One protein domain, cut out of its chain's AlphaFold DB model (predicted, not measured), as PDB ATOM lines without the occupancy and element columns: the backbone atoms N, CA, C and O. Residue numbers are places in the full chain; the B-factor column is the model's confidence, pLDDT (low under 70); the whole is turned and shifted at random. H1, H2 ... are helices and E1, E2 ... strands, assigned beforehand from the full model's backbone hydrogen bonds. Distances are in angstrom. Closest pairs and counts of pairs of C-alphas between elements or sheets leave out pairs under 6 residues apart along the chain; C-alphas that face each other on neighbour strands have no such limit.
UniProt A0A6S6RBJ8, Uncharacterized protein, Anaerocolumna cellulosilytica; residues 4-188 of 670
ATOM      1  N   ILE A   4     -10.253  34.891 -21.293       89.44
ATOM      2  CA  ILE A   4     -11.112  34.519 -20.168       89.44
ATOM      3  C   ILE A   4     -12.528  34.359 -20.717       89.44
ATOM      4  O   ILE A   4     -13.018  35.256 -21.401       89.44
ATOM      5  N   ASN A   5     -13.168  33.223 -20.440       90.19
ATOM      6  CA  ASN A   5     -14.540  32.942 -20.855       90.19
ATOM      7  C   ASN A   5     -15.397  32.566 -19.639       90.19
ATOM      8  O   ASN A   5     -14.979  31.758 -18.798       90.19
ATOM      9  N   PHE A   6     -16.587  33.155 -19.582       89.12
ATOM     10  CA  PHE A   6     -17.641  32.855 -18.627       89.12
ATOM     11  C   PHE A   6     -18.906  32.474 -19.388       89.12
ATOM     12  O   PHE A   6     -19.441  33.289 -20.134       89.12
ATOM     13  N   ASN A   7     -19.414  31.270 -19.143       86.88
ATOM     14  CA  ASN A   7     -20.681  30.798 -19.688       86.88
ATOM     15  C   ASN A   7     -21.710  30.696 -18.555       86.88
ATOM     16  O   ASN A   7     -21.466  30.042 -17.536       86.88
ATOM     17  N   PHE A   8     -22.844  31.371 -18.731       85.38
ATOM     18  CA  PHE A   8     -23.940  31.442 -17.764       85.38
ATOM     19  C   PHE A   8     -25.149  30.591 -18.181       85.38
ATOM     20  O   PHE A   8     -26.086  30.444 -17.399       85.38
ATOM     21  N   SER A   9     -25.143  30.034 -19.397       74.00
ATOM     22  CA  SER A   9     -26.242  29.251 -19.973       74.00
ATOM     23  C   SER A   9     -26.113  27.745 -19.698       74.00
ATOM     24  O   SER A   9     -25.034  27.233 -19.399       74.00
ATOM     25  N   ALA A  10     -27.220  27.003 -19.814       60.19
ATOM     26  CA  ALA A  10     -27.289  25.585 -19.434       60.19
ATOM     27  C   ALA A  10     -26.560  24.601 -20.388       60.19
ATOM     28  O   ALA A  10     -26.489  23.408 -20.091       60.19
ATOM     29  N   GLY A  11     -25.995  25.061 -21.514       55.34
ATOM     30  CA  GLY A  11     -25.275  24.223 -22.486       55.34
ATOM     31  C   GLY A  11     -23.784  24.574 -22.578       55.34
ATOM     32  O   GLY A  11     -23.441  25.641 -23.074       55.34
ATOM     33  N   MET A  12     -22.885  23.679 -22.145       51.03
ATOM     34  CA  MET A  12     -21.424  23.902 -22.175       51.03
ATOM     35  C   MET A  12     -20.675  22.970 -23.140       51.03
ATOM     36  O   MET A  12     -21.019  21.794 -23.298       51.03
ATOM     37  N   LYS A  13     -19.566  23.490 -23.691       45.81
ATOM     38  CA  LYS A  13     -18.412  22.722 -24.201       45.81
ATOM     39  C   LYS A  13     -17.328  22.645 -23.104       45.81
ATOM     40  O   LYS A  13     -17.322  23.425 -22.162       45.81
ATOM     41  N   LYS A  14     -16.413  21.673 -23.201       42.44
ATOM     42  CA  LYS A  14     -15.458  21.255 -22.144       42.44
ATOM     43  C   LYS A  14     -14.394  22.287 -21.703       42.44
ATOM     44  O   LYS A  14     -13.684  21.995 -20.748       42.44
ATOM     45  N   GLU A  15     -14.258  23.429 -22.377       51.22
ATOM     46  CA  GLU A  15     -13.164  24.404 -22.169       51.22
ATOM     47  C   GLU A  15     -13.578  25.658 -21.370       51.22
ATOM     48  O   GLU A  15     -12.737  26.500 -21.064       51.22
ATOM     49  N   ASP A  16     -14.853  25.773 -20.992       56.16
ATOM     50  CA  ASP A  16     -15.414  26.959 -20.341       56.16
ATOM     51  C   ASP A  16     -15.171  26.943 -18.811       56.16
ATOM     52  O   ASP A  16     -15.376  25.927 -18.133       56.16
ATOM     53  N   THR A  17     -14.787  28.087 -18.226       56.66
ATOM     54  CA  THR A  17     -14.651  28.234 -16.766       56.66
ATOM     55  C   THR A  17     -16.034  28.123 -16.120       56.66
ATOM     56  O   THR A  17     -16.822  29.067 -16.141       56.66
ATOM     57  N   ARG A  18     -16.371  26.966 -15.532       54.34
ATOM     58  CA  ARG A  18     -17.629  26.821 -14.786       54.34
ATOM     59  C   ARG A  18     -17.582  27.726 -13.555       54.34
ATOM     60  O   ARG A  18     -16.832  27.454 -12.621       54.34
ATOM     61  N   LEU A  19     -18.410  28.770 -13.540       58.19
ATOM     62  CA  LEU A  19     -18.635  29.600 -12.358       58.19
ATOM     63  C   LEU A  19     -19.110  28.694 -11.214       58.19
ATOM     64  O   LEU A  19     -20.165  28.069 -11.317       58.19
ATOM     65  N   GLU A  20     -18.334  28.607 -10.130       49.66
ATOM     66  CA  GLU A  20     -18.629  27.742  -8.974       49.66
ATOM     67  C   GLU A  20     -20.062  27.919  -8.440       49.66
ATOM     68  O   GLU A  20     -20.671  26.948  -8.011       49.66
ATOM     69  N   ALA A  21     -20.636  29.122  -8.551       49.00
ATOM     70  CA  ALA A  21     -21.952  29.462  -8.012       49.00
ATOM     71  C   ALA A  21     -23.152  28.918  -8.824       49.00
ATOM     72  O   ALA A  21     -24.195  28.631  -8.236       49.00
ATOM     73  N   LEU A  22     -22.994  28.630 -10.129       57.47
ATOM     74  CA  LEU A  22     -24.040  27.944 -10.918       57.47
ATOM     75  C   LEU A  22     -24.302  26.507 -10.422       57.47
ATOM     76  O   LEU A  22     -25.237  25.858 -10.886       57.47
ATOM     77  N   LYS A  23     -23.476  25.977  -9.507       56.56
ATOM     78  CA  LYS A  23     -23.687  24.668  -8.873       56.56
ATOM     79  C   LYS A  23     -24.654  24.712  -7.682       56.56
ATOM     80  O   LYS A  23     -25.311  23.706  -7.447       56.56
ATOM     81  N   ASP A  24     -24.796  25.857  -7.007       62.16
ATOM     82  CA  ASP A  24     -25.544  25.992  -5.740       62.16
ATOM     83  C   ASP A  24     -26.813  26.865  -5.867       62.16
ATOM     84  O   ASP A  24     -27.392  27.294  -4.868       62.16
ATOM     85  N   GLY A  25     -27.244  27.170  -7.098       69.00
ATOM     86  CA  GLY A  25     -28.469  27.935  -7.371       69.00
ATOM     87  C   GLY A  25     -28.390  29.435  -7.057       69.00
ATOM     88  O   GLY A  25     -29.425  30.092  -6.986       69.00
ATOM     89  N   LYS A  26     -27.186  29.995  -6.867       79.94
ATOM     90  CA  LYS A  26     -26.961  31.430  -6.619       79.94
ATOM     91  C   LYS A  26     -25.986  32.012  -7.631       79.94
ATOM     92  O   LYS A  26     -25.111  31.317  -8.136       79.94
ATOM     93  N   VAL A  27     -26.096  33.305  -7.912       87.00
ATOM     94  CA  VAL A  27     -25.126  33.983  -8.779       87.00
ATOM     95  C   VAL A  27     -23.789  34.208  -8.059       87.00
ATOM     96  O   VAL A  27     -23.768  34.432  -6.845       87.00
ATOM     97  N   PRO A  28     -22.648  34.148  -8.767       88.56
ATOM     98  CA  PRO A  28     -21.349  34.391  -8.154       88.56
ATOM     99  C   PRO A  28     -21.199  35.880  -7.853       88.56
ATOM    100  O   PRO A  28     -21.016  36.670  -8.771       88.56
ATOM    101  N   LEU A  29     -21.230  36.265  -6.579       93.19
ATOM    102  CA  LEU A  29     -20.866  37.624  -6.175       93.19
ATOM    103  C   LEU A  29     -19.353  37.840  -6.313       93.19
ATOM    104  O   LEU A  29     -18.564  36.901  -6.131       93.19
ATOM    105  N   TYR A  30     -18.945  39.064  -6.637       94.56
ATOM    106  CA  TYR A  30     -17.531  39.418  -6.716       94.56
ATOM    107  C   TYR A  30     -16.841  39.268  -5.352       94.56
ATOM    108  O   TYR A  30     -17.389  39.607  -4.306       94.56
ATOM    109  N   SER A  31     -15.606  38.772  -5.374       93.31
ATOM    110  CA  SER A  31     -14.670  38.843  -4.248       93.31
ATOM    111  C   SER A  31     -13.248  38.854  -4.790       93.31
ATOM    112  O   SER A  31     -12.980  38.177  -5.785       93.31
ATOM    113  N   ASP A  32     -12.322  39.537  -4.119       90.00
ATOM    114  CA  ASP A  32     -10.934  39.648  -4.593       90.00
ATOM    115  C   ASP A  32     -10.243  38.286  -4.733       90.00
ATOM    116  O   ASP A  32      -9.488  38.063  -5.675       90.00
ATOM    117  N   LYS A  33     -10.571  37.328  -3.852       90.12
ATOM    118  CA  LYS A  33     -10.059  35.948  -3.928       90.12
ATOM    119  C   LYS A  33     -10.484  35.235  -5.215       90.12
ATOM    120  O   LYS A  33      -9.721  34.434  -5.748       90.12
ATOM    121  N   ARG A  34     -11.713  35.477  -5.675       89.88
ATOM    122  CA  ARG A  34     -12.264  34.886  -6.904       89.88
ATOM    123  C   ARG A  34     -11.814  35.658  -8.142       89.88
ATOM    124  O   ARG A  34     -11.619  35.060  -9.192       89.88
ATOM    125  N   GLY A  35     -11.681  36.974  -8.017       92.50
ATOM    126  CA  GLY A  35     -11.300  37.877  -9.096       92.50
ATOM    127  C   GLY A  35     -12.386  38.114 -10.146       92.50
ATOM    128  O   GLY A  35     -12.107  38.718 -11.172       92.50
ATOM    129  N   TYR A  36     -13.615  37.649  -9.930       94.00
ATOM    130  CA  TYR A  36     -14.760  37.946 -10.788       94.00
ATOM    131  C   TYR A  36     -16.079  37.774 -10.030       94.00
ATOM    132  O   TYR A  36     -16.126  37.098  -8.995       94.00
ATOM    133  N   GLY A  37     -17.157  38.342 -10.564       94.62
ATOM    134  CA  GLY A  37     -18.524  38.118 -10.096       94.62
ATOM    135  C   GLY A  37     -19.434  39.331 -10.275       94.62
ATOM    136  O   GLY A  37     -18.995  40.409 -10.668       94.62
ATOM    137  N   PHE A  38     -20.714  39.146  -9.961       96.00
ATOM    138  CA  PHE A  38     -21.697  40.219  -9.931       96.00
ATOM    139  C   PHE A  38     -21.443  41.168  -8.760       96.00
ATOM    140  O   PHE A  38     -21.089  40.733  -7.659       96.00
ATOM    141  N   VAL A  39     -21.653  42.460  -8.997       96.56
ATOM    142  CA  VAL A  39     -21.535  43.520  -7.990       96.56
ATOM    143  C   VAL A  39     -22.845  44.287  -7.877       96.56
ATOM    144  O   VAL A  39     -23.569  44.450  -8.854       96.56
ATOM    145  N   ASN A  40     -23.148  44.765  -6.672       94.62
ATOM    146  CA  ASN A  40     -24.281  45.656  -6.411       94.62
ATOM    147  C   ASN A  40     -23.899  47.142  -6.528       94.62
ATOM    148  O   ASN A  40     -24.756  48.013  -6.393       94.62
ATOM    149  N   ILE A  41     -22.618  47.440  -6.761       94.12
ATOM    150  CA  ILE A  41     -22.099  48.792  -6.944       94.12
ATOM    151  C   ILE A  41     -20.881  48.778  -7.876       94.12
ATOM    152  O   ILE A  41     -20.005  47.924  -7.724       94.12
ATOM    153  N   THR A  42     -20.813  49.708  -8.831       92.69
ATOM    154  CA  THR A  42     -19.617  49.881  -9.676       92.69
ATOM    155  C   THR A  42     -18.416  50.346  -8.853       92.69
ATOM    156  O   THR A  42     -18.561  50.957  -7.788       92.69
ATOM    157  N   SER A  43     -17.212  50.060  -9.350       90.38
ATOM    158  CA  SER A  43     -15.956  50.530  -8.746       90.38
ATOM    159  C   SER A  43     -15.377  51.778  -9.400       90.38
ATOM    160  O   SER A  43     -14.428  52.335  -8.849       90.38
ATOM    161  N   GLY A  44     -15.933  52.228 -10.528       85.06
ATOM    162  CA  GLY A  44     -15.536  53.489 -11.148       85.06
ATOM    163  C   GLY A  44     -15.709  54.691 -10.210       85.06
ATOM    164  O   GLY A  44     -16.428  54.629  -9.210       85.06
ATOM    165  N   ILE A  45     -15.080  55.813 -10.575       86.62
ATOM    166  CA  ILE A  45     -15.111  57.084  -9.823       86.62
ATOM    167  C   ILE A  45     -16.549  57.488  -9.462       86.62
ATOM    168  O   ILE A  45     -16.807  58.008  -8.377       86.62
ATOM    169  N   TRP A  46     -17.499  57.184 -10.348       81.38
ATOM    170  CA  TRP A  46     -18.926  57.357 -10.109       81.38
ATOM    171  C   TRP A  46     -19.583  56.013  -9.863       81.38
ATOM    172  O   TRP A  46     -19.672  55.158 -10.749       81.38
ATOM    173  N   LYS A  47     -20.061  55.854  -8.632       86.44
ATOM    174  CA  LYS A  47     -20.703  54.628  -8.193       86.44
ATOM    175  C   LYS A  47     -22.146  54.597  -8.659       86.44
ATOM    176  O   LYS A  47     -22.939  55.476  -8.337       86.44
ATOM    177  N   ARG A  48     -22.485  53.536  -9.369       87.88
ATOM    178  CA  ARG A  48     -23.836  53.169  -9.760       87.88
ATOM    179  C   ARG A  48     -24.233  51.935  -8.974       87.88
ATOM    180  O   ARG A  48     -23.456  50.989  -8.906       87.88
ATOM    181  N   GLN A  49     -25.430  51.944  -8.399       90.38
ATOM    182  CA  GLN A  49     -25.951  50.831  -7.610       90.38
ATOM    183  C   GLN A  49     -26.981  50.018  -8.400       90.38
ATOM    184  O   GLN A  49     -27.809  50.581  -9.114       90.38
ATOM    185  N   VAL A  50     -26.932  48.696  -8.248       92.06
ATOM    186  CA  VAL A  50     -27.914  47.729  -8.766       92.06
ATOM    187  C   VAL A  50     -28.178  46.655  -7.707       92.06
ATOM    188  O   VAL A  50     -27.430  46.537  -6.736       92.06
ATOM    189  N   SER A  51     -29.221  45.839  -7.873       91.44
ATOM    190  CA  SER A  51     -29.525  44.753  -6.931       91.44
ATOM    191  C   SER A  51     -29.062  43.396  -7.458       91.44
ATOM    192  O   SER A  51     -29.578  42.895  -8.453       91.44
ATOM    193  N   THR A  52     -28.135  42.755  -6.742       93.12
ATOM    194  CA  THR A  52     -27.699  41.382  -7.046       93.12
ATOM    195  C   THR A  52     -28.688  40.314  -6.579       93.12
ATOM    196  O   THR A  52     -28.630  39.184  -7.052       93.12
ATOM    197  N   GLU A  53     -29.595  40.643  -5.654       91.56
ATOM    198  CA  GLU A  53     -30.582  39.700  -5.098       91.56
ATOM    199  C   GLU A  53     -31.678  39.334  -6.104       91.56
ATOM    200  O   GLU A  53     -32.300  38.281  -6.001       91.56
ATOM    201  N   ARG A  54     -31.889  40.202  -7.097       91.50
ATOM    202  CA  ARG A  54     -32.894  40.042  -8.152       91.50
ATOM    203  C   ARG A  54     -32.407  39.226  -9.349       91.50
ATOM    204  O   ARG A  54     -33.188  38.990 -10.267       91.50
ATOM    205  N   ILE A  55     -31.134  38.826  -9.374       93.00
ATOM    206  CA  ILE A  55     -30.575  38.110 -10.520       93.00
ATOM    207  C   ILE A  55     -31.043  36.652 -10.480       93.00
ATOM    208  O   ILE A  55     -30.663  35.887  -9.591       93.00
ATOM    209  N   ALA A  56     -31.840  36.264 -11.470       90.81
ATOM    210  CA  ALA A  56     -32.313  34.902 -11.659       90.81
ATOM    211  C   ALA A  56     -31.389  34.133 -12.614       90.81
ATOM    212  O   ALA A  56     -30.940  34.658 -13.633       90.81
ATOM    213  N   ILE A  57     -31.111  32.867 -12.299       88.25
ATOM    214  CA  ILE A  57     -30.403  31.952 -13.202       88.25
ATOM    215  C   ILE A  57     -31.452  31.210 -14.031       88.25
ATOM    216  O   ILE A  57     -32.331  30.552 -13.478       88.25
ATOM    217  N   THR A  58     -31.348  31.304 -15.353       87.94
ATOM    218  CA  THR A  58     -32.253  30.657 -16.310       87.94
ATOM    219  C   THR A  58     -31.458  29.846 -17.328       87.94
ATOM    220  O   THR A  58     -30.232  29.939 -17.400       87.94
ATOM    221  N   GLU A  59     -32.145  29.092 -18.188       83.12
ATOM    222  CA  GLU A  59     -31.500  28.396 -19.310       83.12
ATOM    223  C   GLU A  59     -30.779  29.358 -20.272       83.12
ATOM    224  O   GLU A  59     -29.786  28.976 -20.896       83.12
ATOM    225  N   LYS A  60     -31.248  30.612 -20.357       84.62
ATOM    226  CA  LYS A  60     -30.691  31.663 -21.218       84.62
ATOM    227  C   LYS A  60     -29.482  32.382 -20.609       84.62
ATOM    228  O   LYS A  60     -28.816  33.115 -21.332       84.62
ATOM    229  N   GLY A  61     -29.208  32.205 -19.314       90.44
ATOM    230  CA  GLY A  61     -28.171  32.944 -18.590       90.44
ATOM    231  C   GLY A  61     -28.658  33.565 -17.281       90.44
ATOM    232  O   GLY A  61     -29.715  33.207 -16.753       90.44
ATOM    233  N   CYS A  62     -27.884  34.520 -16.766       92.62
ATOM    234  CA  CYS A  62     -28.253  35.335 -15.610       92.62
ATOM    235  C   CYS A  62     -29.070  36.545 -16.068       92.62
ATOM    236  O   CYS A  62     -28.561  37.365 -16.832       92.62
ATOM    237  N   VAL A  63     -30.310  36.658 -15.597       93.75
ATOM    238  CA  VAL A  63     -31.271  37.679 -16.034       93.75
ATOM    239  C   VAL A  63     -31.795  38.495 -14.862       93.75
ATOM    240  O   VAL A  63     -31.809  38.030 -13.721       93.75
ATOM    241  N   VAL A  64     -32.254  39.706 -15.150       93.94
ATOM    242  CA  VAL A  64     -32.970  40.564 -14.209       93.94
ATOM    243  C   VAL A  64     -34.161  41.213 -14.904       93.94
ATOM    244  O   VAL A  64     -34.105  41.558 -16.083       93.94
ATOM    245  N   GLN A  65     -35.244  41.353 -14.149       91.25
ATOM    246  CA  GLN A  65     -36.526  41.873 -14.604       91.25
ATOM    247  C   GLN A  65     -36.771  43.253 -13.970       91.25
ATOM    248  O   GLN A  65     -37.049  43.337 -12.775       91.25
ATOM    249  N   GLU A  66     -36.654  44.345 -14.727       89.88
ATOM    250  CA  GLU A  66     -36.633  45.721 -14.197       89.88
ATOM    251  C   GLU A  66     -38.005  46.328 -13.906       89.88
ATOM    252  O   GLU A  66     -38.873  46.362 -14.768       89.88
ATOM    253  N   THR A  67     -38.187  46.866 -12.698       85.25
ATOM    254  CA  THR A  67     -39.437  47.497 -12.250       85.25
ATOM    255  C   THR A  67     -39.300  49.019 -12.233       85.25
ATOM    256  O   THR A  67     -38.206  49.564 -12.354       85.25
ATOM    257  N   GLU A  68     -40.412  49.738 -12.056       80.81
ATOM    258  CA  GLU A  68     -40.357  51.203 -11.921       80.81
ATOM    259  C   GLU A  68     -39.539  51.652 -10.704       80.81
ATOM    260  O   GLU A  68     -38.926  52.709 -10.740       80.81
ATOM    261  N   GLU A  69     -39.487  50.830  -9.655       82.38
ATOM    262  CA  GLU A  69     -38.724  51.105  -8.433       82.38
ATOM    263  C   GLU A  69     -37.210  50.905  -8.603       82.38
ATOM    264  O   GLU A  69     -36.434  51.425  -7.804       82.38
ATOM    265  N   THR A  70     -36.770  50.143  -9.610       82.88
ATOM    266  CA  THR A  70     -35.343  49.850  -9.835       82.88
ATOM    267  C   THR A  70     -34.694  50.701 -10.915       82.88
ATOM    268  O   THR A  70     -33.474  50.650 -11.083       82.88
ATOM    269  N   ILE A  71     -35.489  51.529 -11.590       84.12
ATOM    270  CA  ILE A  71     -35.034  52.502 -12.578       84.12
ATOM    271  C   ILE A  71     -35.161  53.903 -11.977       84.12
ATOM    272  O   ILE A  71     -36.234  54.293 -11.526       84.12
ATOM    273  N   THR A  72     -34.090  54.693 -12.026       79.94
ATOM    274  CA  THR A  72     -34.127  56.114 -11.654       79.94
ATOM    275  C   THR A  72     -33.838  57.002 -12.858       79.94
ATOM    276  O   THR A  72     -32.931  56.747 -13.655       79.94
ATOM    277  N   TRP A  73     -34.638  58.059 -12.991       74.50
ATOM    278  CA  TRP A  73     -34.560  59.018 -14.086       74.50
ATOM    279  C   TRP A  73     -34.601  60.441 -13.533       74.50
ATOM    280  O   TRP A  73     -35.681  60.978 -13.294       74.50
ATOM    281  N   GLU A  74     -33.439  61.060 -13.322       74.50
ATOM    282  CA  GLU A  74     -33.395  62.464 -12.891       74.50
ATOM    283  C   GLU A  74     -33.265  63.421 -14.076       74.50
ATOM    284  O   GLU A  74     -34.003  64.396 -14.172       74.50
ATOM    285  N   ASN A  75     -32.330  63.148 -14.989       74.12
ATOM    286  CA  ASN A  75     -32.083  63.959 -16.180       74.12
ATOM    287  C   ASN A  75     -31.249  63.183 -17.215       74.12
ATOM    288  O   ASN A  75     -30.874  62.028 -17.007       74.12
ATOM    289  N   LEU A  76     -30.926  63.856 -18.322       71.06
ATOM    290  CA  LEU A  76     -30.133  63.343 -19.447       71.06
ATOM    291  C   LEU A  76     -28.785  62.715 -19.066       71.06
ATOM    292  O   LEU A  76     -28.314  61.832 -19.772       71.06
ATOM    293  N   ASN A  77     -28.179  63.151 -17.965       78.62
ATOM    294  CA  ASN A  77     -26.850  62.733 -17.534       78.62
ATOM    295  C   ASN A  77     -26.859  61.973 -16.202       78.62
ATOM    296  O   ASN A  77     -25.793  61.571 -15.736       78.62
ATOM    297  N   HIS A  78     -28.019  61.790 -15.567       80.62
ATOM    298  CA  HIS A  78     -28.135  61.191 -14.238       80.62
ATOM    299  C   HIS A  78     -29.270  60.160 -14.188       80.62
ATOM    300  O   HIS A  78     -30.236  60.277 -13.437       80.62
ATOM    301  N   TYR A  79     -29.149  59.145 -15.041       81.00
ATOM    302  CA  TYR A  79     -30.072  58.019 -15.097       81.00
ATOM    303  C   TYR A  79     -29.401  56.710 -14.664       81.00
ATOM    304  O   TYR A  79     -28.203  56.485 -14.874       81.00
ATOM    305  N   ASN A  80     -30.202  55.815 -14.096       85.56
ATOM    306  CA  ASN A  80     -29.835  54.434 -13.821       85.56
ATOM    307  C   ASN A  80     -30.980  53.531 -14.274       85.56
ATOM    308  O   ASN A  80     -32.045  53.537 -13.664       85.56
ATOM    309  N   TYR A  81     -30.770  52.745 -15.328       86.88
ATOM    310  CA  TYR A  81     -31.823  51.902 -15.901       86.88
ATOM    311  C   TYR A  81     -31.951  50.531 -15.228       86.88
ATOM    312  O   TYR A  81     -32.582  49.636 -15.783       86.88
ATOM    313  N   GLY A  82     -31.368  50.352 -14.038       90.00
ATOM    314  CA  GLY A  82     -31.289  49.040 -13.400       90.00
ATOM    315  C   GLY A  82     -30.483  48.060 -14.259       90.00
ATOM    316  O   GLY A  82     -29.634  48.468 -15.043       90.00
ATOM    317  N   GLY A  83     -30.700  46.760 -14.143       94.06
ATOM    318  CA  GLY A  83     -29.897  45.772 -14.853       94.06
ATOM    319  C   GLY A  83     -28.841  45.146 -13.948       94.06
ATOM    320  O   GLY A  83     -29.036  44.989 -12.741       94.06
ATOM    321  N   LEU A  84     -27.719  44.740 -14.536       95.62
ATOM    322  CA  LEU A  84     -26.722  43.912 -13.864       95.62
ATOM    323  C   LEU A  84     -25.299  44.274 -14.264       95.62
ATOM    324  O   LEU A  84     -25.034  44.766 -15.361       95.62
ATOM    325  N   ILE A  85     -24.389  44.042 -13.320       96.56
ATOM    326  CA  ILE A  85     -22.988  44.434 -13.428       96.56
ATOM    327  C   ILE A  85     -22.135  43.224 -13.096       96.56
ATOM    328  O   ILE A  85     -22.248  42.667 -12.002       96.56
ATOM    329  N   PHE A  86     -21.280  42.824 -14.030       96.75
ATOM    330  CA  PHE A  86     -20.328  41.737 -13.839       96.75
ATOM    331  C   PHE A  86     -18.904  42.281 -13.897       96.75
ATOM    332  O   PHE A  86     -18.491  42.854 -14.903       96.75
ATOM    333  N   ARG A  87     -18.148  42.105 -12.812       97.44
ATOM    334  CA  ARG A  87     -16.755  42.537 -12.713       97.44
ATOM    335  C   ARG A  87     -15.818  41.372 -12.976       97.44
ATOM    336  O   ARG A  87     -16.033  40.274 -12.461       97.44
ATOM    337  N   VAL A  88     -14.742  41.645 -13.707       96.00
ATOM    338  CA  VAL A  88     -13.640  40.712 -13.951       96.00
ATOM    339  C   VAL A  88     -12.320  41.418 -13.685       96.00
ATOM    340  O   VAL A  88     -12.049  42.459 -14.278       96.00
ATOM    341  N   ASN A  89     -11.482  40.844 -12.825       95.50
ATOM    342  CA  ASN A  89     -10.112  41.300 -12.640       95.50
ATOM    343  C   ASN A  89      -9.302  40.960 -13.885       95.50
ATOM    344  O   ASN A  89      -9.303  39.823 -14.364       95.50
ATOM    345  N   VAL A  90      -8.585  41.954 -14.383       95.00
ATOM    346  CA  VAL A  90      -7.588  41.785 -15.430       95.00
ATOM    347  C   VAL A  90      -6.202  41.820 -14.806       95.00
ATOM    348  O   VAL A  90      -5.986  42.376 -13.733       95.00
ATOM    349  N   GLU A  91      -5.247  41.179 -15.466       90.50
ATOM    350  CA  GLU A  91      -3.897  41.021 -14.920       90.50
ATOM    351  C   GLU A  91      -3.149  42.354 -14.794       90.50
ATOM    352  O   GLU A  91      -2.341  42.528 -13.885       90.50
ATOM    353  N   LYS A  92      -3.425  43.293 -15.702       93.88
ATOM    354  CA  LYS A  92      -2.787  44.608 -15.775       93.88
ATOM    355  C   LYS A  92      -3.677  45.590 -16.552       93.88
ATOM    356  O   LYS A  92      -4.508  45.142 -17.341       93.88
ATOM    357  N   PRO A  93      -3.474  46.907 -16.393       96.44
ATOM    358  CA  PRO A  93      -3.991  47.894 -17.336       96.44
ATOM    359  C   PRO A  93      -3.556  47.565 -18.770       96.44
ATOM    360  O   PRO A  93      -2.420  47.134 -18.995       96.44
ATOM    361  N   GLY A  94      -4.444  47.756 -19.741       96.94
ATOM    362  CA  GLY A  94      -4.188  47.359 -21.125       96.94
ATOM    363  C   GLY A  94      -5.434  47.346 -21.999       96.94
ATOM    364  O   GLY A  94      -6.529  47.685 -21.552       96.94
ATOM    365  N   ALA A  95      -5.245  46.954 -23.259       97.88
ATOM    366  CA  ALA A  95      -6.326  46.798 -24.223       97.88
ATOM    367  C   ALA A  95      -6.912  45.386 -24.165       97.88
ATOM    368  O   ALA A  95      -6.181  44.397 -24.094       97.88
ATOM    369  N   TYR A  96      -8.235  45.299 -24.242       98.19
ATOM    370  CA  TYR A  96      -8.991  44.060 -24.185       98.19
ATOM    371  C   TYR A  96     -10.155  44.114 -25.169       98.19
ATOM    372  O   TYR A  96     -10.868  45.110 -25.243       98.19
ATOM    373  N   ARG A  97     -10.387  43.013 -25.879       98.25
ATOM    374  CA  ARG A  97     -11.645  42.768 -26.580       98.25
ATOM    375  C   ARG A  97     -12.652  42.219 -25.588       98.25
ATOM    376  O   ARG A  97     -12.389  41.185 -24.968       98.25
ATOM    377  N   VAL A  98     -13.780  42.904 -25.458       98.44
ATOM    378  CA  VAL A  98     -14.895  42.522 -24.594       98.44
ATOM    379  C   VAL A  98     -16.051  42.074 -25.474       98.44
ATOM    380  O   VAL A  98     -16.568  42.847 -26.275       98.44
ATOM    381  N   GLU A  99     -16.455  40.821 -25.314       98.19
ATOM    382  CA  GLU A  99     -17.588  40.217 -26.006       98.19
ATOM    383  C   GLU A  99     -18.630  39.797 -24.967       98.19
ATOM    384  O   GLU A  99     -18.321  39.055 -24.032       98.19
ATOM    385  N   VAL A 100     -19.864  40.269 -25.127       97.88
ATOM    386  CA  VAL A 100     -20.975  40.015 -24.206       97.88
ATOM    387  C   VAL A 100     -22.136  39.453 -25.004       97.88
ATOM    388  O   VAL A 100     -22.771  40.161 -25.783       97.88
ATOM    389  N   LYS A 101     -22.428  38.169 -24.807       96.94
ATOM    390  CA  LYS A 101     -23.639  37.555 -25.339       96.94
ATOM    391  C   LYS A 101     -24.777  37.794 -24.361       96.94
ATOM    392  O   LYS A 101     -24.722  37.313 -23.229       96.94
ATOM    393  N   THR A 102     -25.804  38.513 -24.786       95.94
ATOM    394  CA  THR A 102     -26.959  38.861 -23.957       95.94
ATOM    395  C   THR A 102     -28.068  37.813 -24.069       95.94
ATOM    396  O   THR A 102     -28.191  37.103 -25.070       95.94
ATOM    397  N   SER A 103     -28.881  37.685 -23.018       91.31
ATOM    398  CA  SER A 103     -30.080  36.829 -23.032       91.31
ATOM    399  C   SER A 103     -31.258  37.484 -23.765       91.31
ATOM    400  O   SER A 103     -32.142  36.785 -24.263       91.31
ATOM    401  N   SER A 104     -31.255  38.816 -23.823       88.94
ATOM    402  CA  SER A 104     -32.202  39.694 -24.514       88.94
ATOM    403  C   SER A 104     -31.636  40.178 -25.856       88.94
ATOM    404  O   SER A 104     -30.429  40.102 -26.099       88.94
ATOM    405  N   VAL A 105     -32.515  40.651 -26.743       90.25
ATOM    406  CA  VAL A 105     -32.142  41.140 -28.084       90.25
ATOM    407  C   VAL A 105     -31.538  42.556 -28.032       90.25
ATOM    408  O   VAL A 105     -31.835  43.299 -27.085       90.25
ATOM    409  N   PRO A 106     -30.717  42.962 -29.023       90.62
ATOM    410  CA  PRO A 106     -30.072  44.281 -29.053       90.62
ATOM    411  C   PRO A 106     -31.048  45.459 -28.942       90.62
ATOM    412  O   PRO A 106     -30.742  46.459 -28.305       90.62
ATOM    413  N   GLU A 107     -32.260  45.336 -29.490       88.50
ATOM    414  CA  GLU A 107     -33.277  46.398 -29.485       88.50
ATOM    415  C   GLU A 107     -33.828  46.711 -28.084       88.50
ATOM    416  O   GLU A 107     -34.505  47.721 -27.893       88.50
ATOM    417  N   GLN A 108     -33.571  45.832 -27.113       88.12
ATOM    418  CA  GLN A 108     -34.009  45.957 -25.723       88.12
ATOM    419  C   GLN A 108     -32.836  46.074 -24.746       88.12
ATOM    420  O   GLN A 108     -33.069  46.202 -23.545       88.12
ATOM    421  N   THR A 109     -31.591  46.039 -25.233       92.31
ATOM    422  CA  THR A 109     -30.407  45.878 -24.385       92.31
ATOM    423  C   THR A 109     -29.332  46.907 -24.703       92.31
ATOM    424  O   THR A 109     -28.858  47.009 -25.829       92.31
ATOM    425  N   SER A 110     -28.888  47.612 -23.673       93.44
ATOM    426  CA  SER A 110     -27.683  48.429 -23.674       93.44
ATOM    427  C   SER A 110     -26.553  47.660 -23.003       93.44
ATOM    428  O   SER A 110     -26.740  47.093 -21.926       93.44
ATOM    429  N   VAL A 111     -25.371  47.673 -23.614       96.38
ATOM    430  CA  VAL A 111     -24.144  47.143 -23.009       96.38
ATOM    431  C   VAL A 111     -23.112  48.260 -22.966       96.38
ATOM    432  O   VAL A 111     -22.850  48.908 -23.978       96.38
ATOM    433  N   ALA A 112     -22.541  48.481 -21.787       95.00
ATOM    434  CA  ALA A 112     -21.443  49.404 -21.556       95.00
ATOM    435  C   ALA A 112     -20.327  48.712 -20.773       95.00
ATOM    436  O   ALA A 112     -20.547  47.716 -20.079       95.00
ATOM    437  N   VAL A 113     -19.118  49.258 -20.872       95.94
ATOM    438  CA  VAL A 113     -17.967  48.786 -20.100       95.94
ATOM    439  C   VAL A 113     -17.469  49.887 -19.180       95.94
ATOM    440  O   VAL A 113     -17.324  51.032 -19.599       95.94
ATOM    441  N   SER A 114     -17.226  49.540 -17.919       95.19
ATOM    442  CA  SER A 114     -16.568  50.367 -16.907       95.19
ATOM    443  C   SER A 114     -17.052  51.827 -16.864       95.19
ATOM    444  O   SER A 114     -16.233  52.746 -16.857       95.19
ATOM    445  N   GLY A 115     -18.367  52.070 -16.845       92.00
ATOM    446  CA  GLY A 115     -18.942  53.416 -16.758       92.00
ATOM    447  C   GLY A 115     -18.973  54.212 -18.067       92.00
ATOM    448  O   GLY A 115     -19.129  55.434 -18.019       92.00
ATOM    449  N   MET A 116     -18.805  53.571 -19.226       94.25
ATOM    450  CA  MET A 116     -19.018  54.198 -20.537       94.25
ATOM    451  C   MET A 116     -20.512  54.356 -20.882       94.25
ATOM    452  O   MET A 116     -21.381  53.751 -20.259       94.25
ATOM    453  N   MET A 117     -20.818  55.188 -21.878       92.06
ATOM    454  CA  MET A 117     -22.174  55.419 -22.389       92.06
ATOM    455  C   MET A 117     -22.464  54.492 -23.573       92.06
ATOM    456  O   MET A 117     -21.865  54.643 -24.637       92.06
ATOM    457  N   ALA A 118     -23.393  53.548 -23.404       92.00
ATOM    458  CA  ALA A 118     -23.686  52.513 -24.400       92.00
ATOM    459  C   ALA A 118     -24.098  53.074 -25.778       92.00
ATOM    460  O   ALA A 118     -23.647  52.578 -26.810       92.00
ATOM    461  N   ASP A 119     -24.920  54.125 -25.807       88.31
ATOM    462  CA  ASP A 119     -25.372  54.795 -27.034       88.31
ATOM    463  C   ASP A 119     -24.219  55.507 -27.754       88.31
ATOM    464  O   ASP A 119     -24.075  55.422 -28.974       88.31
ATOM    465  N   ARG A 120     -23.328  56.150 -26.995       91.44
ATOM    466  CA  ARG A 120     -22.125  56.779 -27.550       91.44
ATOM    467  C   ARG A 120     -21.151  55.744 -28.094       91.44
ATOM    468  O   ARG A 120     -20.389  56.081 -28.987       91.44
ATOM    469  N   MET A 121     -21.154  54.501 -27.623       93.06
ATOM    470  CA  MET A 121     -20.255  53.461 -28.138       93.06
ATOM    471  C   MET A 121     -20.687  52.907 -29.500       93.06
ATOM    472  O   MET A 121     -19.829  52.459 -30.257       93.06
ATOM    473  N   THR A 122     -21.979  52.953 -29.832       92.06
ATOM    474  CA  THR A 122     -22.520  52.485 -31.123       92.06
ATOM    475  C   THR A 122     -22.691  53.607 -32.157       92.06
ATOM    476  O   THR A 122     -22.864  53.323 -33.341       92.06
ATOM    477  N   ASP A 123     -22.605  54.874 -31.739       91.12
ATOM    478  CA  ASP A 123     -22.602  56.045 -32.625       91.12
ATOM    479  C   ASP A 123     -21.400  56.019 -33.587       91.12
ATOM    480  O   ASP A 123     -20.254  55.907 -33.150       91.12
ATOM    481  N   VAL A 124     -21.664  56.160 -34.887       93.31
ATOM    482  CA  VAL A 124     -20.664  56.126 -35.974       93.31
ATOM    483  C   VAL A 124     -20.245  57.514 -36.461       93.31
ATOM    484  O   VAL A 124     -19.430  57.632 -37.377       93.31
ATOM    485  N   SER A 125     -20.820  58.565 -35.886       92.62
ATOM    486  CA  SER A 125     -20.522  59.940 -36.269       92.62
ATOM    487  C   SER A 125     -19.052  60.285 -36.003       92.62
ATOM    488  O   SER A 125     -18.442  59.741 -35.074       92.62
ATOM    489  N   PRO A 126     -18.469  61.199 -36.797       95.06
ATOM    490  CA  PRO A 126     -17.102  61.647 -36.587       95.06
ATOM    491  C   PRO A 126     -16.926  62.337 -35.230       95.06
ATOM    492  O   PRO A 126     -17.877  62.805 -34.598       95.06
ATOM    493  N   TRP A 127     -15.676  62.400 -34.785       95.00
ATOM    494  CA  TRP A 127     -15.309  62.990 -33.504       95.00
ATOM    495  C   TRP A 127     -15.220  64.517 -33.532       95.00
ATOM    496  O   TRP A 127     -15.260  65.122 -32.455       95.00
ATOM    497  N   ASP A 128     -15.113  65.122 -34.714       94.50
ATOM    498  CA  ASP A 128     -14.985  66.556 -34.970       94.50
ATOM    499  C   ASP A 128     -16.105  67.078 -35.887       94.50
ATOM    500  O   ASP A 128     -16.764  66.327 -36.608       94.50
ATOM    501  N   ALA A 129     -16.313  68.396 -35.876       90.00
ATOM    502  CA  ALA A 129     -17.427  69.011 -36.593       90.00
ATOM    503  C   ALA A 129     -17.245  69.058 -38.122       90.00
ATOM    504  O   ALA A 129     -18.243  69.144 -38.841       90.00
ATOM    505  N   ALA A 130     -15.999  68.980 -38.607       92.06
ATOM    506  CA  ALA A 130     -15.679  68.936 -40.034       92.06
ATOM    507  C   ALA A 130     -15.756  67.515 -40.620       92.06
ATOM    508  O   ALA A 130     -15.788  67.341 -41.838       92.06
ATOM    509  N   GLY A 131     -15.825  66.490 -39.766       94.06
ATOM    510  CA  GLY A 131     -15.872  65.094 -40.183       94.06
ATOM    511  C   GLY A 131     -14.524  64.515 -40.609       94.06
ATOM    512  O   GLY A 131     -14.497  63.494 -41.298       94.06
ATOM    513  N   LEU A 132     -13.414  65.154 -40.228       94.69
ATOM    514  CA  LEU A 132     -12.058  64.743 -40.598       94.69
ATOM    515  C   LEU A 132     -11.457  63.727 -39.617       94.69
ATOM    516  O   LEU A 132     -10.608  62.916 -39.992       94.69
ATOM    517  N   VAL A 133     -11.925  63.714 -38.370       95.88
ATOM    518  CA  VAL A 133     -11.511  62.787 -37.317       95.88
ATOM    519  C   VAL A 133     -12.532  61.663 -37.227       95.88
ATOM    520  O   VAL A 133     -13.507  61.697 -36.474       95.88
ATOM    521  N   THR A 134     -12.306  60.623 -38.023       93.81
ATOM    522  CA  THR A 134     -13.216  59.479 -38.091       93.81
ATOM    523  C   THR A 134     -13.233  58.679 -36.794       93.81
ATOM    524  O   THR A 134     -12.205  58.468 -36.135       93.81
ATOM    525  N   LYS A 135     -14.417  58.177 -36.451       94.50
ATOM    526  CA  LYS A 135     -14.608  57.220 -35.372       94.50
ATOM    527  C   LYS A 135     -14.531  55.807 -35.925       94.50
ATOM    528  O   LYS A 135     -15.249  55.469 -36.861       94.50
ATOM    529  N   SER A 136     -13.621  55.005 -35.383       93.94
ATOM    530  CA  SER A 136     -13.320  53.671 -35.913       93.94
ATOM    531  C   SER A 136     -13.466  52.562 -34.882       93.94
ATOM    532  O   SER A 136     -13.785  51.434 -35.249       93.94
ATOM    533  N   ASN A 137     -13.290  52.874 -33.598       95.88
ATOM    534  CA  ASN A 137     -13.544  51.948 -32.515       95.88
ATOM    535  C   ASN A 137     -14.986  52.118 -32.024       95.88
ATOM    536  O   ASN A 137     -15.274  52.906 -31.121       95.88
ATOM    537  N   ILE A 138     -15.895  51.394 -32.673       96.38
ATOM    538  CA  ILE A 138     -17.319  51.352 -32.338       96.38
ATOM    539  C   ILE A 138     -17.682  49.987 -31.771       96.38
ATOM    540  O   ILE A 138     -17.132  48.960 -32.175       96.38
ATOM    541  N   ALA A 139     -18.637  49.971 -30.852       97.12
ATOM    542  CA  ALA A 139     -19.232  48.735 -30.399       97.12
ATOM    543  C   ALA A 139     -20.179  48.188 -31.468       97.12
ATOM    544  O   ALA A 139     -20.970  48.928 -32.056       97.12
ATOM    545  N   VAL A 140     -20.106  46.884 -31.713       96.56
ATOM    546  CA  VAL A 140     -20.887  46.214 -32.754       96.56
ATOM    547  C   VAL A 140     -21.711  45.081 -32.170       96.56
ATOM    548  O   VAL A 140     -21.238  44.312 -31.336       96.56
ATOM    549  N   TRP A 141     -22.944  44.960 -32.649       96.06
ATOM    550  CA  TRP A 141     -23.805  43.821 -32.368       96.06
ATOM    551  C   TRP A 141     -23.732  42.822 -33.520       96.06
ATOM    552  O   TRP A 141     -23.888  43.183 -34.686       96.06
ATOM    553  N   LYS A 142     -23.522  41.551 -33.186       94.94
ATOM    554  CA  LYS A 142     -23.690  40.416 -34.090       94.94
ATOM    555  C   LYS A 142     -24.629  39.419 -33.427       94.94
ATOM    556  O   LYS A 142     -24.252  38.765 -32.452       94.94
ATOM    557  N   ASP A 143     -25.848  39.327 -33.947       92.69
ATOM    558  CA  ASP A 143     -26.965  38.670 -33.261       92.69
ATOM    559  C   ASP A 143     -27.103  39.253 -31.838       92.69
ATOM    560  O   ASP A 143     -27.083  40.470 -31.667       92.69
ATOM    561  N   ASN A 144     -27.144  38.412 -30.804       94.00
ATOM    562  CA  ASN A 144     -27.171  38.852 -29.404       94.00
ATOM    563  C   ASN A 144     -25.768  39.025 -28.793       94.00
ATOM    564  O   ASN A 144     -25.632  38.998 -27.574       94.00
ATOM    565  N   THR A 145     -24.707  39.117 -29.598       97.19
ATOM    566  CA  THR A 145     -23.338  39.306 -29.092       97.19
ATOM    567  C   THR A 145     -22.873  40.722 -29.367       97.19
ATOM    568  O   THR A 145     -22.665  41.104 -30.518       97.19
ATOM    569  N   TRP A 146     -22.692  41.490 -28.302       98.25
ATOM    570  CA  TRP A 146     -22.070  42.804 -28.328       98.25
ATOM    571  C   TRP A 146     -20.550  42.662 -28.237       98.25
ATOM    572  O   TRP A 146     -20.058  41.861 -27.444       98.25
ATOM    573  N   CYS A 147     -19.802  43.418 -29.037       98.31
ATOM    574  CA  CYS A 147     -18.342  43.379 -29.072       98.31
ATOM    575  C   CYS A 147     -17.755  44.791 -29.107       98.31
ATOM    576  O   CYS A 147     -18.219  45.631 -29.879       98.31
ATOM    577  N   PHE A 148     -16.720  45.035 -28.302       98.56
ATOM    578  CA  PHE A 148     -15.995  46.304 -28.261       98.56
ATOM    579  C   PHE A 148     -14.552  46.113 -27.791       98.56
ATOM    580  O   PHE A 148     -14.289  45.327 -26.876       98.56
ATOM    581  N   ASP A 149     -13.627  46.875 -28.372       98.31
ATOM    582  CA  ASP A 149     -12.243  46.920 -27.914       98.31
ATOM    583  C   ASP A 149     -12.056  48.102 -26.944       98.31
ATOM    584  O   ASP A 149     -12.314  49.266 -27.265       98.31
ATOM    585  N   PHE A 150     -11.613  47.801 -25.727       98.19
ATOM    586  CA  PHE A 150     -11.543  48.740 -24.613       98.19
ATOM    587  C   PHE A 150     -10.168  48.735 -23.955       98.19
ATOM    588  O   PHE A 150      -9.594  47.677 -23.698       98.19
ATOM    589  N   VAL A 151      -9.660  49.919 -23.628       98.25
ATOM    590  CA  VAL A 151      -8.446  50.093 -22.836       98.25
ATOM    591  C   VAL A 151      -8.819  50.475 -21.412       98.25
ATOM    592  O   VAL A 151      -9.345  51.559 -21.167       98.25
ATOM    593  N   THR A 152      -8.502  49.600 -20.461       96.94
ATOM    594  CA  THR A 152      -8.699  49.873 -19.034       96.94
ATOM    595  C   THR A 152      -7.412  50.395 -18.402       96.94
ATOM    596  O   THR A 152      -6.332  49.835 -18.602       96.94
ATOM    597  N   GLY A 153      -7.531  51.468 -17.617       95.25
ATOM    598  CA  GLY A 153      -6.485  51.935 -16.700       95.25
ATOM    599  C   GLY A 153      -6.486  51.188 -15.361       95.25
ATOM    600  O   GLY A 153      -5.549  51.316 -14.578       95.25
ATOM    601  N   SER A 154      -7.525  50.396 -15.094       94.81
ATOM    602  CA  SER A 154      -7.731  49.703 -13.824       94.81
ATOM    603  C   SER A 154      -7.302  48.235 -13.894       94.81
ATOM    604  O   SER A 154      -7.101  47.663 -14.962       94.81
ATOM    605  N   SER A 155      -7.212  47.586 -12.733       94.00
ATOM    606  CA  SER A 155      -6.985  46.136 -12.606       94.00
ATOM    607  C   SER A 155      -8.249  45.295 -12.832       94.00
ATOM    608  O   SER A 155      -8.272  44.103 -12.529       94.00
ATOM    609  N   TYR A 156      -9.323  45.896 -13.345       95.69
ATOM    610  CA  TYR A 156     -10.587  45.225 -13.615       95.69
ATOM    611  C   TYR A 156     -11.308  45.842 -14.821       95.69
ATOM    612  O   TYR A 156     -10.999  46.951 -15.268       95.69
ATOM    613  N   ILE A 157     -12.289  45.102 -15.329       97.44
ATOM    614  CA  ILE A 157     -13.300  45.553 -16.286       97.44
ATOM    615  C   ILE A 157     -14.667  45.251 -15.672       97.44
ATOM    616  O   ILE A 157     -14.892  44.152 -15.157       97.44
ATOM    617  N   GLU A 158     -15.572  46.225 -15.710       97.44
ATOM    618  CA  GLU A 158     -16.981  46.020 -15.368       97.44
ATOM    619  C   GLU A 158     -17.803  45.992 -16.646       97.44
ATOM    620  O   GLU A 158     -17.614  46.818 -17.529       97.44
ATOM    621  N   ILE A 159     -18.705  45.027 -16.748       97.50
ATOM    622  CA  ILE A 159     -19.655  44.914 -17.848       97.50
ATOM    623  C   ILE A 159     -21.017  45.267 -17.280       97.50
ATOM    624  O   ILE A 159     -21.508  44.585 -16.380       97.50
ATOM    625  N   GLU A 160     -21.596  46.340 -17.797       96.00
ATOM    626  CA  GLU A 160     -22.903  46.851 -17.412       96.00
ATOM    627  C   GLU A 160     -23.902  46.486 -18.509       96.00
ATOM    628  O   GLU A 160     -23.753  46.908 -19.655       96.00
ATOM    629  N   VAL A 161     -24.913  45.687 -18.162       96.19
ATOM    630  CA  VAL A 161     -26.021  45.348 -19.062       96.19
ATOM    631  C   VAL A 161     -27.294  45.951 -18.496       96.19
ATOM    632  O   VAL A 161     -27.699  45.637 -17.376       96.19
ATOM    633  N   GLU A 162     -27.904  46.832 -19.277       92.94
ATOM    634  CA  GLU A 162     -29.063  47.640 -18.905       92.94
ATOM    635  C   GLU A 162     -30.177  47.464 -19.940       92.94
ATOM    636  O   GLU A 162     -29.892  47.193 -21.109       92.94
ATOM    637  N   PRO A 163     -31.449  47.653 -19.567       90.69
ATOM    638  CA  PRO A 163     -32.502  47.887 -20.542       90.69
ATOM    639  C   PRO A 163     -32.154  49.053 -21.470       90.69
ATOM    640  O   PRO A 163     -31.695  50.107 -21.023       90.69
ATOM    641  N   PHE A 164     -32.414  48.890 -22.765       86.88
ATOM    642  CA  PHE A 164     -32.336  49.995 -23.713       86.88
ATOM    643  C   PHE A 164     -33.546  50.914 -23.520       86.88
ATOM    644  O   PHE A 164     -34.634  50.667 -24.044       86.88
ATOM    645  N   LEU A 165     -33.353  51.969 -22.731       78.31
ATOM    646  CA  LEU A 165     -34.328  53.028 -22.497       78.31
ATOM    647  C   LEU A 165     -33.753  54.335 -23.032       78.31
ATOM    648  O   LEU A 165     -32.598  54.663 -22.771       78.31
ATOM    649  N   THR A 166     -34.556  55.092 -23.774       66.75
ATOM    650  CA  THR A 166     -34.202  56.461 -24.162       66.75
ATOM    651  C   THR A 166     -35.125  57.446 -23.461       66.75
ATOM    652  O   THR A 166     -36.212  57.084 -23.005       66.75
ATOM    653  N   LYS A 167     -34.706  58.713 -23.402       58.91
ATOM    654  CA  LYS A 167     -35.450  59.799 -22.738       58.91
ATOM    655  C   LYS A 167     -36.887  59.981 -23.214       58.91
ATOM    656  O   LYS A 167     -37.723  60.438 -22.446       58.91
ATOM    657  N   ASP A 168     -37.161  59.571 -24.447       58.97
ATOM    658  CA  ASP A 168     -38.456  59.740 -25.098       58.97
ATOM    659  C   ASP A 168     -39.214  58.406 -25.216       58.97
ATOM    660  O   ASP A 168     -40.328  58.369 -25.734       58.97
ATOM    661  N   LYS A 169     -38.614  57.287 -24.781       60.59
ATOM    662  CA  LYS A 169     -39.161  55.946 -25.011       60.59
ATOM    663  C   LYS A 169     -38.838  54.990 -23.865       60.59
ATOM    664  O   LYS A 169     -37.942  54.151 -23.956       60.59
ATOM    665  N   LYS A 170     -39.655  55.057 -22.812       60.88
ATOM    666  CA  LYS A 170     -39.905  53.898 -21.946       60.88
ATOM    667  C   LYS A 170     -40.891  52.974 -22.678       60.88
ATOM    668  O   LYS A 170     -41.892  53.473 -23.188       60.88
ATOM    669  N   PRO A 171     -40.657  51.657 -22.762       59.91
ATOM    670  CA  PRO A 171     -41.680  50.722 -23.218       59.91
ATOM    671  C   PRO A 171     -42.967  50.870 -22.380       59.91
ATOM    672  O   PRO A 171     -42.943  50.645 -21.170       59.91
ATOM    673  N   GLU A 172     -44.088  51.277 -22.986       60.88
ATOM    674  CA  GLU A 172     -45.372  51.387 -22.276       60.88
ATOM    675  C   GLU A 172     -45.815  50.007 -21.764       60.88
ATOM    676  O   GLU A 172     -45.948  49.061 -22.539       60.88
ATOM    677  N   GLY A 173     -46.026  49.882 -20.449       61.41
ATOM    678  CA  GLY A 173     -46.531  48.656 -19.816       61.41
ATOM    679  C   GLY A 173     -45.579  47.453 -19.827       61.41
ATOM    680  O   GLY A 173     -45.975  46.377 -19.381       61.41
ATOM    681  N   ILE A 174     -44.340  47.607 -20.309       62.84
ATOM    682  CA  ILE A 174     -43.349  46.526 -20.363       62.84
ATOM    683  C   ILE A 174     -42.275  46.769 -19.303       62.84
ATOM    684  O   ILE A 174     -41.559  47.766 -19.319       62.84
ATOM    685  N   ILE A 175     -42.162  45.801 -18.403       70.19
ATOM    686  CA  ILE A 175     -41.058  45.612 -17.465       70.19
ATOM    687  C   ILE A 175     -39.942  44.932 -18.282       70.19
ATOM    688  O   ILE A 175     -40.162  43.805 -18.732       70.19
ATOM    689  N   PRO A 176     -38.805  45.585 -18.584       83.31
ATOM    690  CA  PRO A 176     -37.799  44.988 -19.456       83.31
ATOM    691  C   PRO A 176     -36.998  43.902 -18.721       83.31
ATOM    692  O   PRO A 176     -36.560  44.097 -17.588       83.31
ATOM    693  N   GLU A 177     -36.810  42.753 -19.376       91.00
ATOM    694  CA  GLU A 177     -35.867  41.713 -18.952       91.00
ATOM    695  C   GLU A 177     -34.558  41.893 -19.724       91.00
ATOM    696  O   GLU A 177     -34.571  41.968 -20.955       91.00
ATOM    697  N   VAL A 178     -33.430  41.929 -19.015       93.69
ATOM    698  CA  VAL A 178     -32.090  41.903 -19.616       93.69
ATOM    699  C   VAL A 178     -31.200  40.896 -18.906       93.69
ATOM    700  O   VAL A 178     -31.439  40.537 -17.752       93.69
ATOM    701  N   GLY A 179     -30.152  40.425 -19.577       93.94
ATOM    702  CA  GLY A 179     -29.256  39.445 -18.976       93.94
ATOM    703  C   GLY A 179     -28.035  39.083 -19.795       93.94
ATOM    704  O   GLY A 179     -27.875  39.496 -20.942       93.94
ATOM    705  N   ILE A 180     -27.165  38.293 -19.167       94.56
ATOM    706  CA  ILE A 180     -25.879  37.839 -19.699       94.56
ATOM    707  C   ILE A 180     -25.913  36.319 -19.844       94.56
ATOM    708  O   ILE A 180     -26.141  35.592 -18.875       94.56
ATOM    709  N   ALA A 181     -25.641  35.851 -21.057       93.31
ATOM    710  CA  ALA A 181     -25.478  34.445 -21.401       93.31
ATOM    711  C   ALA A 181     -24.001  34.029 -21.424       93.31
ATOM    712  O   ALA A 181     -23.659  32.944 -20.958       93.31
ATOM    713  N   GLU A 182     -23.121  34.885 -21.946       93.81
ATOM    714  CA  GLU A 182     -21.684  34.613 -22.053       93.81
ATOM    715  C   GLU A 182     -20.880  35.914 -21.988       93.81
ATOM    716  O   GLU A 182     -21.318  36.944 -22.500       93.81
ATOM    717  N   ILE A 183     -19.693  35.858 -21.387       95.56
ATOM    718  CA  ILE A 183     -18.695  36.927 -21.443       95.56
ATOM    719  C   ILE A 183     -17.380  36.323 -21.910       95.56
ATOM    720  O   ILE A 183     -16.888  35.360 -21.322       95.56
ATOM    721  N   THR A 184     -16.771  36.942 -22.913       95.88
ATOM    722  CA  THR A 184     -15.391  36.678 -23.305       95.88
ATOM    723  C   THR A 184     -14.577  37.963 -23.188       95.88
ATOM    724  O   THR A 184     -14.963  39.003 -23.712       95.88
ATOM    725  N   ILE A 185     -13.432  37.885 -22.511       96.50
ATOM    726  CA  ILE A 185     -12.445  38.965 -22.438       96.50
ATOM    727  C   ILE A 185     -11.128  38.435 -22.994       96.50
ATOM    728  O   ILE A 185     -10.578  37.457 -22.482       96.50
ATOM    729  N   THR A 186     -10.617  39.079 -24.040       97.00
ATOM    730  CA  THR A 186      -9.357  38.702 -24.692       97.00
ATOM    731  C   THR A 186      -8.378  39.865 -24.624       97.00
ATOM    732  O   THR A 186      -8.681  40.941 -25.124       97.00
ATOM    733  N   GLU A 187      -7.206  39.666 -24.021       96.75
ATOM    734  CA  GLU A 187      -6.134  40.676 -24.032       96.75
ATOM    735  C   GLU A 187      -5.683  40.966 -25.468       96.75
ATOM    736  O   GLU A 187      -5.442  40.034 -26.237       96.75
ATOM    737  N   LEU A 188      -5.552  42.247 -25.812       96.44
ATOM    738  CA  LEU A 188      -5.068  42.726 -27.103       96.44
ATOM    739  C   LEU A 188      -3.643  43.255 -26.966       96.44
ATOM    740  O   LEU A 188      -3.285  43.910 -25.986       96.44
TER     741      LEU A 188
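Overview. This is residues 4 to 188 of the 670 residues of an uncharacterized protein of Anaerocolumna cellulosilytica (UniProt A0A6S6RBJ8). Two sheets lie face to face as a sandwich: a large, twisted sheet of seven strands, in which the long strand E11 runs beside E1, E4 and E6, and a smaller sheet of four, E2 - E5 - E10 - E7. Long loops surround this core, and residues 123 to 139 reach up to 33 A from the mean of the C-alphas. The printed part has 185 residues with two short helices and eleven strands, in the order E1 H1 E2 E3 E4 E5 E6 E7 H2 E8 E9 E10 E11; neighbour strands in both sheets are antiparallel. Its class is mostly strand, with 75 residues, under half, in named elements. It is compact, with a radius of gyration of the C-alphas of 16.3 A, and spans 55 by 42 by 32 A.

Arrangement. The large sheet is branched. Beside E11, residues 177 to 188, E1, residues 4 to 7, and E4, residues 61 to 65, lie on one side, with N 6 and O 183 2.8 A apart and N 62 and O 180 2.9 A apart. On the other side is E6, residues 94 to 102, with N 99 and O 184 at 2.8 A. E9, residues 145 to 152, lies on one side of E6 and E11 on the other side, with N 98 of E6 and O 148 of E9 at 2.9 A. E8, residues 140 to 142, forms a hairpin with E9, N 142 and O 145 at 2.8 A; E3, residues 56 to 58, forms one with E4, N 56 and O 63 at 2.9 A. E11 bends by 54 degrees at residue 181, and E9 by 55 degrees at residue 149. In the second sheet, E2, residues 36 to 38, is an edge strand beside E5, residues 84 to 89, with N 37 and O 87 at 2.9 A. E10, residues 156 to 163, pairs with E5 by N 86 and O 159, 2.9 A, and with the edge strand E7, residues 109 to 113, by N 110 and O 162, 2.8 A. The sandwich's facing parts are 7.4 A centre to centre; the closest C-alphas of E10 and E11 are those of Pro 163 and Val 178, 6.1 A. H2, residues 118 to 122, is on the second sheet over none of its strands, at a height of 4.3 A, only just above the sheet's level. H1, residues 20 to 23, is not on either sheet. The one O i to N i+4 pair of H2 is within hydrogen-bond range; H1 is too short for one.

Along the chain. E1 begins at C-alpha 4 (-11.112, 34.519, -20.168). E11 is 31.9 A long and ends at C-alpha 188 (-5.068, 42.726, -27.103). E6 measures 24.5 A, E10 23.1 A and E9 20.7 A.

Size, cuts and confidence. The C-alphas farthest apart, of Asp 24 and Ala 130, are 55.8 A apart. The printed part has no cut. Long links are E1 to H1, H1 to E2, E2 to E3, E4 to E5, H2 to E8 and E10 to E11. Mean pLDDT of the printed part is 86.9, with residues 10 to 25 and 166 to 174 under 70.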